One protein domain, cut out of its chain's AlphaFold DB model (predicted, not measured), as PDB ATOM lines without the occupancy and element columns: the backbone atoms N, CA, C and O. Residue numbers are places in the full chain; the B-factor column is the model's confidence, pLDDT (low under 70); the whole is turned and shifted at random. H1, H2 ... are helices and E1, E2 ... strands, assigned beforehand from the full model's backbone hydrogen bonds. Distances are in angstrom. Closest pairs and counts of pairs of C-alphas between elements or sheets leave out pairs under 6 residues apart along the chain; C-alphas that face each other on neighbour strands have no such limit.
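Overview. This is residues 4 to 145 of the 147 residues of an uncharacterized protein of Escherichia coli (UniProt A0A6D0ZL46). One strongly twisted sheet of six strands forms a wall, with helices H1, H3 and H4 over one face and no named helix over the other. H1 runs across the strands, H4 stands up from the sheet, H3 covers the E4 and E5 end, and the small helix H2 lies off the sheet near H3, at one end of the long axis. The printed part has 142 residues, with four named helices and six named strands in the order H1 E1 E2 E3 E4 E5 H2 H3 E6 H4. The sheet's order is E1 E2 E3 E6 E4 E5, antiparallel throughout, and the class is mixed, helices and strands. The whole is compact, with a radius of gyration of the C-alphas of 15.5 A, yet elongated, spanning 46 by 28 by 27 A.

Arrangement. E1, residues 29 to 32, E2, residues 35 to 43, and E3, residues 46 to 52, form a meander, each strand the antiparallel neighbour of the one before; N 30 and O 37 are 2.9 A apart, N 36 and O 51 2.8 A. E2 bends by 101 degrees at residue 40. E6, residues 132 to 135, is the next neighbour of E3, with N 135 and O 50 at 2.8 A. E4, residues 70 to 73, follows beside E6, with N 71 and O 134 at 2.8 A. E5, residues 79 to 82, is an edge strand and makes a hairpin with E4, with N 72 and O 80 at 3.1 A. H1, residues 4 to 21, is on the sheet at a height of 11.1 A and runs across the strands, at 70 degrees to E3 on the local plane. H3, residues 112 to 126, is on the same face at a height of 8.9 A, over E5 and only just over E4, where 3 of its C-alphas fall. E5, H2, residues 100 to 106, H3 and E6 make a split strand-helix-strand unit, two strands running the same way with E4 between them; its crossover is left-handed. H1 touches H3 with residues 6 to 10 alone, at a steep tilt of 53 degrees; the closest C-alphas, of Ala 10 and Val 120, are 4.9 A apart. H4, residues 136 to 144, on the same face as H1, lies over E3 and stands up from the sheet. H2 is not on the sheet; it is close to H3 but not clearly touching, the closest C-alphas, of Gln 106 and Leu 115, being 7.2 A apart. In the four helices every O i to N i+4 pair is within hydrogen-bond range.

Along the chain. H1 begins at C-alpha 4 (-42.970, 20.808, 26.786) and is 25.9 A long; H3 is 21.4 A, E2 17.3 A and E3 16.3 A. H4 ends at C-alpha 144 (-22.834, 11.533, 31.745).

Size, cuts and confidence. The C-alphas farthest apart, of Ser 45 and Glu 101, are 48.4 A apart. The printed part has no cut. The links E3 to E4 and E5 to H2 are long, 17 residues each. The mean pLDDT of the printed part is 73.7; residues 41 to 46, 56 to 68, 75 to 109 and 145 are under 70.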
ATOM      1  N   ALA A   4     -43.322  21.850  25.828       82.38
ATOM      2  CA  ALA A   4     -42.970  20.808  26.786       82.38
ATOM      3  C   ALA A   4     -41.455  20.547  26.845       82.38
ATOM      4  O   ALA A   4     -40.901  20.481  27.937       82.38
ATOM      5  N   SER A   5     -40.771  20.463  25.698       83.62
ATOM      6  CA  SER A   5     -39.313  20.273  25.680       83.62
ATOM      7  C   SER A   5     -38.538  21.499  26.174       83.62
ATOM      8  O   SER A   5     -37.506  21.345  26.819       83.62
ATOM      9  N   ALA A   6     -39.040  22.713  25.933       81.38
ATOM     10  CA  ALA A   6     -38.412  23.927  26.452       81.38
ATOM     11  C   ALA A   6     -38.541  24.022  27.986       81.38
ATOM     12  O   ALA A   6     -37.591  24.384  28.680       81.38
ATOM     13  N   LEU A   7     -39.693  23.617  28.535       85.50
ATOM     14  CA  LEU A   7     -39.894  23.495  29.982       85.50
ATOM     15  C   LEU A   7     -39.038  22.387  30.600       85.50
ATOM     16  O   LEU A   7     -38.500  22.564  31.689       85.50
ATOM     17  N   GLU A   8     -38.875  21.262  29.905       88.56
ATOM     18  CA  GLU A   8     -37.967  20.196  30.333       88.56
ATOM     19  C   GLU A   8     -36.520  20.698  30.421       88.56
ATOM     20  O   GLU A   8     -35.843  20.438  31.417       88.56
ATOM     21  N   LEU A   9     -36.062  21.481  29.438       86.31
ATOM     22  CA  LEU A   9     -34.749  22.122  29.484       86.31
ATOM     23  C   LEU A   9     -34.621  23.065  30.690       86.31
ATOM     24  O   LEU A   9     -33.649  22.959  31.440       86.31
ATOM     25  N   ALA A  10     -35.611  23.929  30.930       87.31
ATOM     26  CA  ALA A  10     -35.612  24.834  32.081       87.31
ATOM     27  C   ALA A  10     -35.530  24.074  33.418       87.31
ATOM     28  O   ALA A  10     -34.713  24.404  34.279       87.31
ATOM     29  N   HIS A  11     -36.315  23.000  33.565       90.62
ATOM     30  CA  HIS A  11     -36.278  22.126  34.738       90.62
ATOM     31  C   HIS A  11     -34.916  21.457  34.927       90.62
ATOM     32  O   HIS A  11     -34.430  21.372  36.055       90.62
ATOM     33  N   ARG A  12     -34.276  20.997  33.845       90.88
ATOM     34  CA  ARG A  12     -32.934  20.407  33.924       90.88
ATOM     35  C   ARG A  12     -31.896  21.433  34.377       90.88
ATOM     36  O   ARG A  12     -31.111  21.116  35.265       90.88
ATOM     37  N   ILE A  13     -31.906  22.648  33.818       89.94
ATOM     38  CA  ILE A  13     -30.989  23.730  34.223       89.94
ATOM     39  C   ILE A  13     -31.172  24.052  35.711       89.94
ATOM     40  O   ILE A  13     -30.193  24.125  36.449       89.94
ATOM     41  N   HIS A  14     -32.418  24.174  36.174       92.19
ATOM     42  CA  HIS A  14     -32.718  24.424  37.584       92.19
ATOM     43  C   HIS A  14     -32.199  23.303  38.487       92.19
ATOM     44  O   HIS A  14     -31.535  23.562  39.485       92.19
ATOM     45  N   HIS A  15     -32.427  22.047  38.107       93.00
ATOM     46  CA  HIS A  15     -31.936  20.904  38.870       93.00
ATOM     47  C   HIS A  15     -30.403  20.867  38.951       93.00
ATOM     48  O   HIS A  15     -29.851  20.543  40.002       93.00
ATOM     49  N   PHE A  16     -29.693  21.227  37.873       91.88
ATOM     50  CA  PHE A  16     -28.239  21.376  37.934       91.88
ATOM     51  C   PHE A  16     -27.823  22.474  38.902       91.88
ATOM     52  O   PHE A  16     -26.983  22.214  39.761       91.88
ATOM     53  N   HIS A  17     -28.433  23.654  38.802       92.06
ATOM     54  CA  HIS A  17     -28.147  24.759  39.706       92.06
ATOM     55  C   HIS A  17     -28.301  24.343  41.180       92.06
ATOM     56  O   HIS A  17     -27.375  24.510  41.977       92.06
ATOM     57  N   ASP A  18     -29.427  23.725  41.540       93.12
ATOM     58  CA  ASP A  18     -29.704  23.311  42.920       93.12
ATOM     59  C   ASP A  18     -28.755  22.215  43.414       93.12
ATOM     60  O   ASP A  18     -28.263  22.267  44.547       93.12
ATOM     61  N   ASN A  19     -28.430  21.239  42.566       93.94
ATOM     62  CA  ASN A  19     -27.481  20.183  42.916       93.94
ATOM     63  C   ASN A  19     -26.059  20.722  43.100       93.94
ATOM     64  O   ASN A  19     -25.350  20.296  44.012       93.94
ATOM     65  N   ILE A  20     -25.641  21.681  42.273       92.50
ATOM     66  CA  ILE A  20     -24.334  22.321  42.415       92.50
ATOM     67  C   ILE A  20     -24.280  23.110  43.733       92.50
ATOM     68  O   ILE A  20     -23.373  22.876  44.534       92.50
ATOM     69  N   LYS A  21     -25.272  23.967  44.026       91.69
ATOM     70  CA  LYS A  21     -25.283  24.776  45.267       91.69
ATOM     71  C   LYS A  21     -25.455  23.947  46.537       91.69
ATOM     72  O   LYS A  21     -24.945  24.329  47.586       91.69
ATOM     73  N   SER A  22     -26.158  22.818  46.467       92.94
ATOM     74  CA  SER A  22     -26.312  21.907  47.612       92.94
ATOM     75  C   SER A  22     -25.085  21.025  47.869       92.94
ATOM     76  O   SER A  22     -25.044  20.328  48.883       92.94
ATOM     77  N   GLY A  23     -24.080  21.050  46.985       90.38
ATOM     78  CA  GLY A  23     -22.876  20.226  47.104       90.38
ATOM     79  C   GLY A  23     -23.088  18.762  46.711       90.38
ATOM     80  O   GLY A  23     -22.272  17.913  47.069       90.38
ATOM     81  N   PHE A  24     -24.155  18.448  45.968       92.19
ATOM     82  CA  PHE A  24     -24.453  17.090  45.500       92.19
ATOM     83  C   PHE A  24     -23.290  16.477  44.697       92.19
ATOM     84  O   PHE A  24     -23.024  15.283  44.814       92.19
ATOM     85  N   TYR A  25     -22.560  17.301  43.938       89.31
ATOM     86  CA  TYR A  25     -21.389  16.909  43.142       89.31
ATOM     87  C   TYR A  25     -20.048  17.151  43.859       89.31
ATOM     88  O   TYR A  25     -19.049  17.443  43.205       89.31
ATOM     89  N   GLY A  26     -20.004  17.100  45.193       87.12
ATOM     90  CA  GLY A  26     -18.831  17.517  45.980       87.12
ATOM     91  C   GLY A  26     -17.523  16.751  45.714       87.12
ATOM     92  O   GLY A  26     -16.463  17.198  46.139       87.12
ATOM     93  N   ASP A  27     -17.566  15.618  45.012       86.88
ATOM     94  CA  ASP A  27     -16.391  14.874  44.537       86.88
ATOM     95  C   ASP A  27     -15.802  15.428  43.227       86.88
ATOM     96  O   ASP A  27     -14.631  15.193  42.925       86.88
ATOM     97  N   LYS A  28     -16.605  16.169  42.457       87.62
ATOM     98  CA  LYS A  28     -16.268  16.692  41.124       87.62
ATOM     99  C   LYS A  28     -16.339  18.209  41.027       87.62
ATOM    100  O   LYS A  28     -15.875  18.754  40.033       87.62
ATOM    101  N   VAL A  29     -16.931  18.896  41.998       89.62
ATOM    102  CA  VAL A  29     -17.137  20.347  41.967       89.62
ATOM    103  C   VAL A  29     -16.537  20.988  43.209       89.62
ATOM    104  O   VAL A  29     -16.857  20.606  44.333       89.62
ATOM    105  N   SER A  30     -15.696  21.993  42.988       89.56
ATOM    106  CA  SER A  30     -15.122  22.834  44.038       89.56
ATOM    107  C   SER A  30     -15.794  24.203  44.027       89.56
ATOM    108  O   SER A  30     -16.032  24.762  42.958       89.56
ATOM    109  N   ALA A  31     -16.088  24.748  45.207       90.06
ATOM    110  CA  ALA A  31     -16.691  26.071  45.361       90.06
ATOM    111  C   ALA A  31     -15.667  27.083  45.893       90.06
ATOM    112  O   ALA A  31     -14.947  26.799  46.855       90.06
ATOM    113  N   PHE A  32     -15.646  28.276  45.303       86.62
ATOM    114  CA  PHE A  32     -14.830  29.409  45.729       86.62
ATOM    115  C   PHE A  32     -15.694  30.675  45.740       86.62
ATOM    116  O   PHE A  32     -15.942  31.288  44.707       86.62
ATOM    117  N   GLY A  33     -16.175  31.069  46.922       86.06
ATOM    118  CA  GLY A  33     -17.156  32.154  47.025       86.06
ATOM    119  C   GLY A  33     -18.473  31.762  46.351       86.06
ATOM    120  O   GLY A  33     -19.029  30.713  46.672       86.06
ATOM    121  N   ASP A  34     -18.940  32.592  45.418       85.56
ATOM    122  CA  ASP A  34     -20.165  32.364  44.639       85.56
ATOM    123  C   ASP A  34     -19.902  31.675  43.286       85.56
ATOM    124  O   ASP A  34     -20.803  31.590  42.452       85.56
ATOM    125  N   GLU A  35     -18.683  31.175  43.066       88.44
ATOM    126  CA  GLU A  35     -18.253  30.488  41.847       88.44
ATOM    127  C   GLU A  35     -17.988  28.999  42.107       88.44
ATOM    128  O   GLU A  35     -17.508  28.592  43.170       88.44
ATOM    129  N   TYR A  36     -18.296  28.176  41.109       90.06
ATOM    130  CA  TYR A  36     -18.215  26.721  41.162       90.06
ATOM    131  C   TYR A  36     -17.418  26.221  39.966       90.06
ATOM    132  O   TYR A  36     -17.665  26.639  38.836       90.06
ATOM    133  N   TYR A  37     -16.489  25.301  40.210       88.31
ATOM    134  CA  TYR A  37     -15.528  24.826  39.219       88.31
ATOM    135  C   TYR A  37     -15.520  23.307  39.135       88.31
ATOM    136  O   TYR A  37     -15.556  22.620  40.162       88.31
ATOM    137  N   LEU A  38     -15.404  22.771  37.919       86.50
ATOM    138  CA  LEU A  38     -15.142  21.349  37.723       86.50
ATOM    139  C   LEU A  38     -13.728  21.007  38.185       86.50
ATOM    140  O   LEU A  38     -12.733  21.536  37.700       86.50
ATOM    141  N   SER A  39     -13.652  20.070  39.117       79.88
ATOM    142  CA  SER A  39     -12.417  19.556  39.688       79.88
ATOM    143  C   SER A  39     -11.873  18.423  38.823       79.88
ATOM    144  O   SER A  39     -12.602  17.523  38.414       79.88
ATOM    145  N   GLY A  40     -10.566  18.439  38.562       71.50
ATOM    146  CA  GLY A  40      -9.878  17.348  37.861       71.50
ATOM    147  C   GLY A  40      -9.985  17.373  36.333       71.50
ATOM    148  O   GLY A  40      -9.290  16.597  35.680       71.50
ATOM    149  N   ILE A  41     -10.767  18.290  35.758       67.81
ATOM    150  CA  ILE A  41     -10.786  18.563  34.319       67.81
ATOM    151  C   ILE A  41     -10.147  19.920  34.098       67.81
ATOM    152  O   ILE A  41     -10.664  20.938  34.552       67.81
ATOM    153  N   LYS A  42      -9.018  19.922  33.391       64.06
ATOM    154  CA  LYS A  42      -8.319  21.147  33.018       64.06
ATOM    155  C   LYS A  42      -8.352  21.328  31.519       64.06
ATOM    156  O   LYS A  42      -7.906  20.449  30.782       64.06
ATOM    157  N   THR A  43      -8.769  22.501  31.077       61.88
ATOM    158  CA  THR A  43      -8.496  22.986  29.725       61.88
ATOM    159  C   THR A  43      -7.408  24.040  29.823       61.88
ATOM    160  O   THR A  43      -7.558  25.020  30.540       61.88
ATOM    161  N   TYR A  44      -6.285  23.830  29.131       52.78
ATOM    162  CA  TYR A  44      -5.203  24.821  29.035       52.78
ATOM    163  C   TYR A  44      -4.695  25.360  30.388       52.78
ATOM    164  O   TYR A  44      -4.336  26.525  30.484       52.78
ATOM    165  N   SER A  45      -4.599  24.480  31.395       56.16
ATOM    166  CA  SER A  45      -4.057  24.680  32.757       56.16
ATOM    167  C   SER A  45      -4.973  25.250  33.854       56.16
ATOM    168  O   SER A  45      -4.605  25.104  35.026       56.16
ATOM    169  N   ASP A  46      -6.185  25.691  33.514       64.75
ATOM    170  CA  ASP A  46      -7.173  26.217  34.470       64.75
ATOM    171  C   ASP A  46      -8.335  25.238  34.711       64.75
ATOM    172  O   ASP A  46      -8.630  24.382  33.869       64.75
ATOM    173  N   ASP A  47      -8.963  25.340  35.887       73.50
ATOM    174  CA  ASP A  47     -10.197  24.615  36.208       73.50
ATOM    175  C   ASP A  47     -11.367  25.231  35.423       73.50
ATOM    176  O   ASP A  47     -11.422  26.447  35.220       73.50
ATOM    177  N   ILE A  48     -12.314  24.404  34.974       80.44
ATOM    178  CA  ILE A  48     -13.458  24.886  34.186       80.44
ATOM    179  C   ILE A  48     -14.461  25.560  35.124       80.44
ATOM    180  O   ILE A  48     -14.993  24.908  36.027       80.44
ATOM    181  N   LEU A  49     -14.741  26.843  34.888       83.56
ATOM    182  CA  LEU A  49     -15.785  27.582  35.593       83.56
ATOM    183  C   LEU A  49     -17.160  27.056  35.153       83.56
ATOM    184  O   LEU A  49     -17.556  27.207  34.001       83.56
ATOM    185  N   LEU A  50     -17.874  26.418  36.075       86.94
ATOM    186  CA  LEU A  50     -19.122  25.700  35.820       86.94
ATOM    187  C   LEU A  50     -20.354  26.578  36.035       86.94
ATOM    188  O   LEU A  50     -21.306  26.508  35.267       86.94
ATOM    189  N   MET A  51     -20.377  27.339  37.126       89.31
ATOM    190  CA  MET A  51     -21.544  28.114  37.543       89.31
ATOM    191  C   MET A  51     -21.115  29.244  38.472       89.31
ATOM    192  O   MET A  51     -20.131  29.118  39.200       89.31
ATOM    193  N   GLY A  52     -21.895  30.316  38.506       87.69
ATOM    194  CA  GLY A  52     -21.763  31.356  39.515       87.69
ATOM    195  C   GLY A  52     -22.768  32.484  39.334       87.69
ATOM    196  O   GLY A  52     -23.641  32.426  38.466       87.69
ATOM    197  N   GLN A  53     -22.668  33.501  40.184       85.81
ATOM    198  CA  GLN A  53     -23.575  34.647  40.161       85.81
ATOM    199  C   GLN A  53     -23.097  35.707  39.158       85.81
ATOM    200  O   GLN A  53     -22.037  36.295  39.342       85.81
ATOM    201  N   ASP A  54     -23.900  36.004  38.131       76.75
ATOM    202  CA  ASP A  54     -23.577  37.030  37.120       76.75
ATOM    203  C   ASP A  54     -24.477  38.260  37.232       76.75
ATOM    204  O   ASP A  54     -25.276  38.592  36.358       76.75
ATOM    205  N   LYS A  55     -24.394  38.924  38.385       71.00
ATOM    206  CA  LYS A  55     -25.258  40.064  38.707       71.00
ATOM    207  C   LYS A  55     -24.923  41.319  37.901       71.00
ATOM    208  O   LYS A  55     -25.832  42.050  37.514       71.00
ATOM    209  N   ASP A  56     -23.635  41.553  37.663       68.44
ATOM    210  CA  ASP A  56     -23.126  42.785  37.058       68.44
ATOM    211  C   ASP A  56     -22.648  42.580  35.603       68.44
ATOM    212  O   ASP A  56     -22.087  43.501  35.007       68.44
ATOM    213  N   ASN A  57     -22.875  41.392  35.010       66.81
ATOM    214  CA  ASN A  57     -22.390  41.014  33.672       66.81
ATOM    215  C   ASN A  57     -20.861  41.225  33.556       66.81
ATOM    216  O   ASN A  57     -20.343  41.738  32.559       66.81
ATOM    217  N   THR A  58     -20.138  40.905  34.633       62.50
ATOM    218  CA  THR A  58     -18.690  41.135  34.779       62.50
ATOM    219  C   THR A  58     -17.861  39.889  34.518       62.50
ATOM    220  O   THR A  58     -16.643  39.995  34.360       62.50
ATOM    221  N   ILE A  59     -18.492  38.715  34.494       64.12
ATOM    222  CA  ILE A  59     -17.790  37.455  34.278       64.12
ATOM    223  C   ILE A  59     -17.365  37.360  32.815       64.12
ATOM    224  O   ILE A  59     -18.157  37.522  31.887       64.12
ATOM    225  N   GLN A  60     -16.071  37.118  32.608       60.62
ATOM    226  CA  GLN A  60     -15.525  36.869  31.283       60.62
ATOM    227  C   GLN A  60     -15.738  35.400  30.929       60.62
ATOM    228  O   GLN A  60     -14.995  34.536  31.384       60.62
ATOM    229  N   TYR A  61     -16.726  35.122  30.079       61.84
ATOM    230  CA  TYR A  61     -17.096  33.758  29.683       61.84
ATOM    231  C   TYR A  61     -16.008  32.999  28.897       61.84
ATOM    232  O   TYR A  61     -16.181  31.829  28.589       61.84
ATOM    233  N   SER A  62     -14.859  33.617  28.601       57.47
ATOM    234  CA  SER A  62     -13.693  32.935  28.018       57.47
ATOM    235  C   SER A  62     -13.080  31.857  28.926       57.47
ATOM    236  O   SER A  62     -12.255  31.082  28.452       57.47
ATOM    237  N   SER A  63     -13.434  31.832  30.218       58.12
ATOM    238  CA  SER A  63     -13.090  30.757  31.164       58.12
ATOM    239  C   SER A  63     -14.104  29.606  31.184       58.12
ATOM    240  O   SER A  63     -13.810  28.548  31.744       58.12
ATOM    241  N   CYS A  64     -15.283  29.795  30.580       63.47
ATOM    242  CA  CYS A  64     -16.191  28.699  30.254       63.47
ATOM    243  C   CYS A  64     -15.585  27.924  29.079       63.47
ATOM    244  O   CYS A  64     -14.821  28.483  28.283       63.47
ATOM    245  N   SER A  65     -15.869  26.627  28.964       58.03
ATOM    246  CA  SER A  65     -15.264  25.855  27.882       58.03
ATOM    247  C   SER A  65     -15.749  26.411  26.533       58.03
ATOM    248  O   SER A  65     -16.931  26.389  26.216       58.03
ATOM    249  N   GLN A  66     -14.823  26.887  25.691       51.78
ATOM    250  CA  GLN A  66     -15.127  27.412  24.344       51.78
ATOM    251  C   GLN A  66     -15.776  26.378  23.399       51.78
ATOM    252  O   GLN A  66     -16.102  26.689  22.255       51.78
ATOM    253  N   TYR A  67     -15.888  25.130  23.854       54.81
ATOM    254  CA  TYR A  67     -16.465  24.002  23.134       54.81
ATOM    255  C   TYR A  67     -17.846  23.606  23.664       54.81
ATOM    256  O   TYR A  67     -18.442  22.672  23.132       54.81
ATOM    257  N   THR A  68     -18.344  24.272  24.707       61.56
ATOM    258  CA  THR A  68     -19.603  23.937  25.370       61.56
ATOM    259  C   THR A  68     -20.570  25.108  25.329       61.56
ATOM    260  O   THR A  68     -20.192  26.275  25.328       61.56
ATOM    261  N   ASN A  69     -21.855  24.774  25.279       70.75
ATOM    262  CA  ASN A  69     -22.921  25.760  25.353       70.75
ATOM    263  C   ASN A  69     -22.961  26.275  26.795       70.75
ATOM    264  O   ASN A  69     -23.000  25.462  27.720       70.75
ATOM    265  N   PHE A  70     -23.019  27.587  27.005       73.75
ATOM    266  CA  PHE A  70     -23.281  28.147  28.332       73.75
ATOM    267  C   PHE A  70     -24.543  28.994  28.340       73.75
ATOM    268  O   PHE A  70     -24.893  29.624  27.349       73.75
ATOM    269  N   PHE A  71     -25.227  28.974  29.475       79.88
ATOM    270  CA  PHE A  71     -26.473  29.664  29.736       79.88
ATOM    271  C   PHE A  71     -26.235  30.811  30.714       79.88
ATOM    272  O   PHE A  71     -25.631  30.608  31.765       79.88
ATOM    273  N   VAL A  72     -26.751  31.998  30.406       79.44
ATOM    274  CA  VAL A  72     -26.697  33.160  31.306       79.44
ATOM    275  C   VAL A  72     -28.106  33.675  31.556       79.44
ATOM    276  O   VAL A  72     -28.824  33.962  30.604       79.44
ATOM    277  N   TYR A  73     -28.485  33.834  32.822       80.44
ATOM    278  CA  TYR A  73     -29.722  34.472  33.261       80.44
ATOM    279  C   TYR A  73     -29.418  35.766  34.016       80.44
ATOM    280  O   TYR A  73     -28.783  35.746  35.072       80.44
ATOM    281  N   ILE A  74     -29.945  36.883  33.512       74.06
ATOM    282  CA  ILE A  74     -29.921  38.180  34.194       74.06
ATOM    283  C   ILE A  74     -31.371  38.614  34.460       74.06
ATOM    284  O   ILE A  74     -32.181  38.633  33.525       74.06
ATOM    285  N   PRO A  75     -31.728  38.988  35.704       66.62
ATOM    286  CA  PRO A  75     -33.056  39.471  36.033       66.62
ATOM    287  C   PRO A  75     -33.476  40.617  35.122       66.62
ATOM    288  O   PRO A  75     -32.756  41.596  34.937       66.62
ATOM    289  N   GLY A  76     -34.684  40.507  34.585       58.34
ATOM    290  CA  GLY A  76     -35.307  41.562  33.802       58.34
ATOM    291  C   GLY A  76     -35.055  41.487  32.301       58.34
ATOM    292  O   GLY A  76     -35.999  41.765  31.573       58.34
ATOM    293  N   THR A  77     -33.875  41.094  31.811       56.41
ATOM    294  CA  THR A  77     -33.535  41.320  30.391       56.41
ATOM    295  C   THR A  77     -32.257  40.585  29.966       56.41
ATOM    296  O   THR A  77     -31.187  41.154  30.178       56.41
ATOM    297  N   LYS A  78     -32.385  39.405  29.310       56.97
ATOM    298  CA  LYS A  78     -31.402  38.706  28.423       56.97
ATOM    299  C   LYS A  78     -31.009  37.286  28.872       56.97
ATOM    300  O   LYS A  78     -30.531  37.093  29.986       56.97
ATOM    301  N   ILE A  79     -31.148  36.324  27.949       56.59
ATOM    302  CA  ILE A  79     -30.392  35.060  27.953       56.59
ATOM    303  C   ILE A  79     -29.339  35.126  26.865       56.59
ATOM    304  O   ILE A  79     -29.639  35.523  25.740       56.59
ATOM    305  N   THR A  80     -28.136  34.672  27.189       58.56
ATOM    306  CA  THR A  80     -27.134  34.324  26.183       58.56
ATOM    307  C   THR A  80     -26.936  32.814  26.247       58.56
ATOM    308  O   THR A  80     -26.535  32.306  27.294       58.56
ATOM    309  N   PHE A  81     -27.259  32.114  25.157       58.19
ATOM    310  CA  PHE A  81     -26.689  30.803  24.861       58.19
ATOM    311  C   PHE A  81     -25.513  31.055  23.937       58.19
ATOM    312  O   PHE A  81     -25.714  31.393  22.771       58.19
ATOM    313  N   ASP A  82     -24.295  30.970  24.452       55.34
ATOM    314  CA  ASP A  82     -23.150  31.139  23.575       55.34
ATOM    315  C   ASP A  82     -22.698  29.778  23.062       55.34
ATOM    316  O   ASP A  82     -22.186  28.930  23.793       55.34
ATOM    317  N   THR A  83     -22.918  29.583  21.772       49.84
ATOM    318  CA  THR A  83     -22.088  28.714  20.944       49.84
ATOM    319  C   THR A  83     -21.423  29.503  19.822       49.84
ATOM    320  O   THR A  83     -20.761  28.878  18.996       49.84
ATOM    321  N   THR A  84     -21.683  30.827  19.723       42.84
ATOM    322  CA  THR A  84     -21.170  31.820  18.742       42.84
ATOM    323  C   THR A  84     -21.977  33.143  18.629       42.84
ATOM    324  O   THR A  84     -21.669  33.909  17.716       42.84
ATOM    325  N   ASN A  85     -22.984  33.496  19.455       46.69
ATOM    326  CA  ASN A  85     -23.882  34.627  19.110       46.69
ATOM    327  C   ASN A  85     -24.217  35.682  20.182       46.69
ATOM    328  O   ASN A  85     -24.341  35.430  21.376       46.69
ATOM    329  N   THR A  86     -24.409  36.899  19.652       45.72
ATOM    330  CA  THR A  86     -24.678  38.176  20.317       45.72
ATOM    331  C   THR A  86     -25.867  38.121  21.288       45.72
ATOM    332  O   THR A  86     -26.940  37.663  20.899       45.72
ATOM    333  N   PRO A  87     -25.725  38.701  22.494       49.53
ATOM    334  CA  PRO A  87     -26.822  39.111  23.368       49.53
ATOM    335  C   PRO A  87     -28.100  39.559  22.652       49.53
ATOM    336  O   PRO A  87     -28.075  40.568  21.946       49.53
ATOM    337  N   VAL A  88     -29.225  38.877  22.880       49.19
ATOM    338  CA  VAL A  88     -30.522  39.329  22.360       49.19
ATOM    339  C   VAL A  88     -31.345  39.952  23.485       49.19
ATOM    340  O   VAL A  88     -31.594  39.329  24.517       49.19
ATOM    341  N   ASP A  89     -31.735  41.211  23.286       45.94
ATOM    342  CA  ASP A  89     -32.646  41.945  24.163       45.94
ATOM    343  C   ASP A  89     -34.092  41.662  23.735       45.94
ATOM    344  O   ASP A  89     -34.479  41.944  22.598       45.94
ATOM    345  N   PHE A  90     -34.892  41.073  24.623       52.78
ATOM    346  CA  PHE A  90     -36.291  40.753  24.340       52.78
ATOM    347  C   PHE A  90     -37.215  41.723  25.064       52.78
ATOM    348  O   PHE A  90     -37.741  41.445  26.139       52.78
ATOM    349  N   GLY A  91     -37.460  42.858  24.418       43.47
ATOM    350  CA  GLY A  91     -38.514  43.797  24.778       43.47
ATOM    351  C   GLY A  91     -39.835  43.493  24.074       43.47
ATOM    352  O   GLY A  91     -40.350  44.372  23.403       43.47
ATOM    353  N   VAL A  92     -40.385  42.276  24.147       47.31
ATOM    354  CA  VAL A  92     -41.750  42.030  23.630       47.31
ATOM    355  C   VAL A  92     -42.445  40.952  24.440       47.31
ATOM    356  O   VAL A  92     -42.535  39.796  24.037       47.31
ATOM    357  N   LEU A  93     -42.933  41.335  25.609       51.81
ATOM    358  CA  LEU A  93     -43.598  40.426  26.518       51.81
ATOM    359  C   LEU A  93     -45.006  40.965  26.870       51.81
ATOM    360  O   LEU A  93     -45.262  41.300  28.021       51.81
ATOM    361  N   ASP A  94     -45.932  40.949  25.901       49.84
ATOM    362  CA  ASP A  94     -47.374  41.156  26.138       49.84
ATOM    363  C   ASP A  94     -48.183  39.871  25.860       49.84
ATOM    364  O   ASP A  94     -48.033  39.245  24.810       49.84
ATOM    365  N   GLY A  95     -49.052  39.479  26.804       53.91
ATOM    366  CA  GLY A  95     -49.912  38.281  26.743       53.91
ATOM    367  C   GLY A  95     -49.872  37.425  28.027       53.91
ATOM    368  O   GLY A  95     -49.016  37.658  28.879       53.91
ATOM    369  N   PRO A  96     -50.794  36.458  28.223       55.88
ATOM    370  CA  PRO A  96     -50.749  35.538  29.362       55.88
ATOM    371  C   PRO A  96     -49.625  34.496  29.195       55.88
ATOM    372  O   PRO A  96     -49.715  33.563  28.391       55.88
ATOM    373  N   TRP A  97     -48.564  34.694  29.975       54.50
ATOM    374  CA  TRP A  97     -47.321  33.917  30.032       54.50
ATOM    375  C   TRP A  97     -47.542  32.434  30.347       54.50
ATOM    376  O   TRP A  97     -48.419  32.092  31.137       54.50
ATOM    377  N   GLY A  98     -46.736  31.549  29.749       53.56
ATOM    378  CA  GLY A  98     -46.772  30.109  30.047       53.56
ATOM    379  C   GLY A  98     -47.891  29.317  29.369       53.56
ATOM    380  O   GLY A  98     -48.129  28.162  29.717       53.56
ATOM    381  N   THR A  99     -48.592  29.920  28.410       64.75
ATOM    382  CA  THR A  99     -49.641  29.252  27.635       64.75
ATOM    383  C   THR A  99     -49.096  28.711  26.314       64.75
ATOM    384  O   THR A  99     -48.185  29.288  25.714       64.75
ATOM    385  N   GLU A 100     -49.681  27.618  25.816       65.12
ATOM    386  CA  GLU A 100     -49.409  27.144  24.451       65.12
ATOM    387  C   GLU A 100     -49.737  28.222  23.408       65.12
ATOM    388  O   GLU A 100     -49.037  28.328  22.407       65.12
ATOM    389  N   GLU A 101     -50.740  29.065  23.667       64.06
ATOM    390  CA  GLU A 101     -51.087  30.216  22.826       64.06
ATOM    391  C   GLU A 101     -49.968  31.254  22.755       64.06
ATOM    392  O   GLU A 101     -49.635  31.708  21.660       64.06
ATOM    393  N   TYR A 102     -49.341  31.588  23.886       66.00
ATOM    394  CA  TYR A 102     -48.179  32.472  23.910       66.00
ATOM    395  C   TYR A 102     -47.017  31.865  23.108       66.00
ATOM    396  O   TYR A 102     -46.478  32.511  22.209       66.00
ATOM    397  N   TYR A 103     -46.686  30.593  23.351       66.56
ATOM    398  CA  TYR A 103     -45.620  29.893  22.623       66.56
ATOM    399  C   TYR A 103     -45.894  29.822  21.110       66.56
ATOM    400  O   TYR A 103     -45.012  30.080  20.290       66.56
ATOM    401  N   PHE A 104     -47.138  29.535  20.725       65.25
ATOM    402  CA  PHE A 104     -47.559  29.467  19.330       65.25
ATOM    403  C   PHE A 104     -47.471  30.830  18.632       65.25
ATOM    404  O   PHE A 104     -46.932  30.914  17.530       65.25
ATOM    405  N   GLN A 105     -47.930  31.908  19.272       65.62
ATOM    406  CA  GLN A 105     -47.848  33.261  18.709       65.62
ATOM    407  C   GLN A 105     -46.401  33.702  18.479       65.62
ATOM    408  O   GLN A 105     -46.082  34.237  17.417       65.62
ATOM    409  N   GLN A 106     -45.514  33.431  19.438       68.31
ATOM    410  CA  GLN A 106     -44.104  33.798  19.316       68.31
ATOM    411  C   GLN A 106     -43.369  32.948  18.269       68.31
ATOM    412  O   GLN A 106     -42.434  33.437  17.633       68.31
ATOM    413  N   SER A 107     -43.822  31.712  18.017       67.31
ATOM    414  CA  SER A 107     -43.218  30.818  17.014       67.31
ATOM    415  C   SER A 107     -43.292  31.314  15.569       67.31
ATOM    416  O   SER A 107     -42.559  30.835  14.707       67.31
ATOM    417  N   LEU A 108     -44.144  32.308  15.304       67.81
ATOM    418  CA  LEU A 108     -44.250  32.972  14.006       67.81
ATOM    419  C   LEU A 108     -43.234  34.113  13.826       67.81
ATOM    420  O   LEU A 108     -43.080  34.617  12.715       67.81
ATOM    421  N   ILE A 109     -42.577  34.538  14.908       69.25
ATOM    422  CA  ILE A 109     -41.700  35.717  14.956       69.25
ATOM    423  C   ILE A 109     -40.245  35.295  15.174       69.25
ATOM    424  O   ILE A 109     -39.339  35.844  14.546       69.25
ATOM    425  N   PHE A 110     -40.022  34.312  16.043       72.00
ATOM    426  CA  PHE A 110     -38.693  33.886  16.456       72.00
ATOM    427  C   PHE A 110     -38.352  32.479  15.973       72.00
ATOM    428  O   PHE A 110     -39.222  31.630  15.781       72.00
ATOM    429  N   ASN A 111     -37.056  32.226  15.788       74.56
ATOM    430  CA  ASN A 111     -36.573  30.875  15.537       74.56
ATOM    431  C   ASN A 111     -36.682  30.014  16.811       74.56
ATOM    432  O   ASN A 111     -36.863  30.521  17.919       74.56
ATOM    433  N   GLN A 112     -36.558  28.699  16.645       75.06
ATOM    434  CA  GLN A 112     -36.733  27.740  17.734       75.06
ATOM    435  C   GLN A 112     -35.787  27.980  18.922       75.06
ATOM    436  O   GLN A 112     -36.223  27.923  20.064       75.06
ATOM    437  N   GLU A 113     -34.519  28.282  18.653       75.25
ATOM    438  CA  GLU A 113     -33.489  28.512  19.674       75.25
ATOM    439  C   GLU A 113     -33.815  29.721  20.567       75.25
ATOM    440  O   GLU A 113     -33.707  29.667  21.796       75.25
ATOM    441  N   ILE A 114     -34.301  30.801  19.952       75.19
ATOM    442  CA  ILE A 114     -34.763  31.994  20.659       75.19
ATOM    443  C   ILE A 114     -36.012  31.682  21.495       75.19
ATOM    444  O   ILE A 114     -36.102  32.116  22.641       75.19
ATOM    445  N   LEU A 115     -36.969  30.920  20.956       75.62
ATOM    446  CA  LEU A 115     -38.185  30.542  21.687       75.62
ATOM    447  C   LEU A 115     -37.884  29.690  22.916       75.62
ATOM    448  O   LEU A 115     -38.457  29.930  23.978       75.62
ATOM    449  N   ASP A 116     -36.982  28.723  22.780       77.56
ATOM    450  CA  ASP A 116     -36.574  27.862  23.888       77.56
ATOM    451  C   ASP A 116     -35.922  28.702  24.989       77.56
ATOM    452  O   ASP A 116     -36.296  28.598  26.158       77.56
ATOM    453  N   SER A 117     -35.042  29.631  24.605       77.56
ATOM    454  CA  SER A 117     -34.448  30.597  25.531       77.56
ATOM    455  C   SER A 117     -35.522  31.411  26.260       77.56
ATOM    456  O   SER A 117     -35.514  31.487  27.484       77.56
ATOM    457  N   LEU A 118     -36.507  31.965  25.547       76.19
ATOM    458  CA  LEU A 118     -37.587  32.750  26.156       76.19
ATOM    459  C   LEU A 118     -38.379  31.967  27.215       76.19
ATOM    460  O   LEU A 118     -38.690  32.513  28.275       76.19
ATOM    461  N   VAL A 119     -38.675  30.690  26.961       79.31
ATOM    462  CA  VAL A 119     -39.362  29.827  27.936       79.31
ATOM    463  C   VAL A 119     -38.497  29.602  29.178       79.31
ATOM    464  O   VAL A 119     -39.009  29.666  30.297       79.31
ATOM    465  N   VAL A 120     -37.189  29.398  29.007       81.50
ATOM    466  CA  VAL A 120     -36.258  29.246  30.133       81.50
ATOM    467  C   VAL A 120     -36.152  30.550  30.946       81.50
ATOM    468  O   VAL A 120     -36.219  30.503  32.174       81.50
ATOM    469  N   LEU A 121     -36.071  31.719  30.293       78.50
ATOM    470  CA  LEU A 121     -36.077  33.044  30.950       78.50
ATOM    471  C   LEU A 121     -37.303  33.184  31.849       78.50
ATOM    472  O   LEU A 121     -37.205  33.620  32.998       78.50
ATOM    473  N   TRP A 122     -38.463  32.842  31.285       78.19
ATOM    474  CA  TRP A 122     -39.740  32.928  31.970       78.19
ATOM    475  C   TRP A 122     -39.761  32.037  33.209       78.19
ATOM    476  O   TRP A 122     -40.081  32.524  34.290       78.19
ATOM    477  N   TYR A 123     -39.337  30.780  33.074       83.12
ATOM    478  CA  TYR A 123     -39.272  29.841  34.187       83.12
ATOM    479  C   TYR A 123     -38.496  30.408  35.388       83.12
ATOM    480  O   TYR A 123     -39.022  30.460  36.499       83.12
ATOM    481  N   PHE A 124     -37.276  30.907  35.167       83.44
ATOM    482  CA  PHE A 124     -36.459  31.464  36.251       83.44
ATOM    483  C   PHE A 124     -36.998  32.800  36.779       83.44
ATOM    484  O   PHE A 124     -36.932  33.066  37.979       83.44
ATOM    485  N   LYS A 125     -37.606  33.627  35.922       79.56
ATOM    486  CA  LYS A 125     -38.271  34.861  36.356       79.56
ATOM    487  C   LYS A 125     -39.451  34.586  37.294       79.56
ATOM    488  O   LYS A 125     -39.557  35.264  38.312       79.56
ATOM    489  N   GLU A 126     -40.314  33.618  36.988       79.25
ATOM    490  CA  GLU A 126     -41.471  33.273  37.839       79.25
ATOM    491  C   GLU A 126     -41.051  32.725  39.203       79.25
ATOM    492  O   GLU A 126     -41.712  32.968  40.211       79.25
ATOM    493  N   LEU A 127     -39.913  32.031  39.254       84.19
ATOM    494  CA  LEU A 127     -39.315  31.580  40.508       84.19
ATOM    495  C   LEU A 127     -38.594  32.699  41.276       84.19
ATOM    496  O   LEU A 127     -38.077  32.444  42.362       84.19
ATOM    497  N   ASN A 128     -38.566  33.926  40.739       81.81
ATOM    498  CA  ASN A 128     -37.814  35.058  41.277       81.81
ATOM    499  C   ASN A 128     -36.347  34.684  41.557       81.81
ATOM    500  O   ASN A 128     -35.804  34.961  42.629       81.81
ATOM    501  N   PHE A 129     -35.739  33.989  40.597       84.44
ATOM    502  CA  PHE A 129     -34.388  33.471  40.723       84.44
ATOM    503  C   PHE A 129     -33.349  34.597  40.699       84.44
ATOM    504  O   PHE A 129     -33.528  35.625  40.040       84.44
ATOM    505  N   GLU A 130     -32.242  34.405  41.410       85.56
ATOM    506  CA  GLU A 130     -31.108  35.327  41.342       85.56
ATOM    507  C   GLU A 130     -30.366  35.188  39.997       85.56
ATOM    508  O   GLU A 130     -30.417  34.118  39.389       85.56
ATOM    509  N   PRO A 131     -29.671  36.241  39.514       84.69
ATOM    510  CA  PRO A 131     -28.836  36.145  38.320       84.69
ATOM    511  C   PRO A 131     -27.810  35.022  38.444       84.69
ATOM    512  O   PRO A 131     -27.150  34.904  39.478       84.69
ATOM    513  N   PHE A 132     -27.622  34.250  37.382       87.25
ATOM    514  CA  PHE A 132     -26.619  33.192  37.352       87.25
ATOM    515  C   PHE A 132     -26.119  32.937  35.936       87.25
ATOM    516  O   PHE A 132     -26.805  33.220  34.955       87.25
ATOM    517  N   PHE A 133     -24.943  32.337  35.839       86.50
ATOM    518  CA  PHE A 133     -24.500  31.659  34.631       86.50
ATOM    519  C   PHE A 133     -24.249  30.182  34.936       86.50
ATOM    520  O   PHE A 133     -23.995  29.811  36.085       86.50
ATOM    521  N   LEU A 134     -24.338  29.345  33.908       87.56
ATOM    522  CA  LEU A 134     -24.145  27.906  33.993       87.56
ATOM    523  C   LEU A 134     -23.587  27.375  32.667       87.56
ATOM    524  O   LEU A 134     -24.226  27.512  31.625       87.56
ATOM    525  N   ASP A 135     -22.411  26.752  32.698       84.62
ATOM    526  CA  ASP A 135     -21.860  26.010  31.563       84.62
ATOM    527  C   ASP A 135     -22.652  24.703  31.415       84.62
ATOM    528  O   ASP A 135     -22.532  23.758  32.203       84.62
ATOM    529  N   TRP A 136     -23.546  24.692  30.428       80.94
ATOM    530  CA  TRP A 136     -24.496  23.613  30.210       80.94
ATOM    531  C   TRP A 136     -23.798  22.347  29.725       80.94
ATOM    532  O   TRP A 136     -24.101  21.265  30.221       80.94
ATOM    533  N   GLY A 137     -22.830  22.469  28.815       78.62
ATOM    534  CA  GLY A 137     -22.071  21.304  28.356       78.62
ATOM    535  C   GLY A 137     -21.244  20.682  29.484       78.62
ATOM    536  O   GLY A 137     -21.213  19.462  29.633       78.62
ATOM    537  N   ALA A 138     -20.662  21.509  30.352       80.69
ATOM    538  CA  ALA A 138     -19.983  21.047  31.559       80.69
ATOM    539  C   ALA A 138     -20.945  20.361  32.558       80.69
ATOM    540  O   ALA A 138     -20.586  19.364  33.192       80.69
ATOM    541  N   CYS A 139     -22.190  20.835  32.672       83.25
ATOM    542  CA  CYS A 139     -23.231  20.165  33.458       83.25
ATOM    543  C   CYS A 139     -23.647  18.817  32.857       83.25
ATOM    544  O   CYS A 139     -23.824  17.840  33.587       83.25
ATOM    545  N   GLU A 140     -23.769  18.724  31.533       80.75
ATOM    546  CA  GLU A 140     -24.038  17.445  30.879       80.75
ATOM    547  C   GLU A 140     -22.895  16.459  31.140       80.75
ATOM    548  O   GLU A 140     -23.175  15.351  31.605       80.75
ATOM    549  N   TYR A 141     -21.636  16.897  31.030       78.44
ATOM    550  CA  TYR A 141     -20.471  16.095  31.414       78.44
ATOM    551  C   TYR A 141     -20.540  15.600  32.868       78.44
ATOM    552  O   TYR A 141     -20.251  14.434  33.140       78.44
ATOM    553  N   LEU A 142     -20.953  16.441  33.827       78.62
ATOM    554  CA  LEU A 142     -21.109  16.018  35.228       78.62
ATOM    555  C   LEU A 142     -22.052  14.823  35.383       78.62
ATOM    556  O   LEU A 142     -21.814  13.955  36.234       78.62
ATOM    557  N   SER A 143     -23.113  14.799  34.574       74.25
ATOM    558  CA  SER A 143     -24.153  13.774  34.612       74.25
ATOM    559  C   SER A 143     -23.817  12.516  33.804       74.25
ATOM    560  O   SER A 143     -24.187  11.423  34.230       74.25
ATOM    561  N   THR A 144     -23.109  12.643  32.677       71.44
ATOM    562  CA  THR A 144     -22.834  11.533  31.745       71.44
ATOM    563  C   THR A 144     -21.427  10.957  31.886       71.44
ATOM    564  O   THR A 144     -21.243   9.758  31.694       71.44
ATOM    565  N   GLY A 145     -20.442  11.778  32.261       64.06
ATOM    566  CA  GLY A 145     -19.019  11.424  32.274       64.06
ATOM    567  C   GLY A 145     -18.343  11.434  30.898       64.06
ATOM    568  O   GLY A 145     -17.153  11.126  30.826       64.06
TER     569      GLY A 145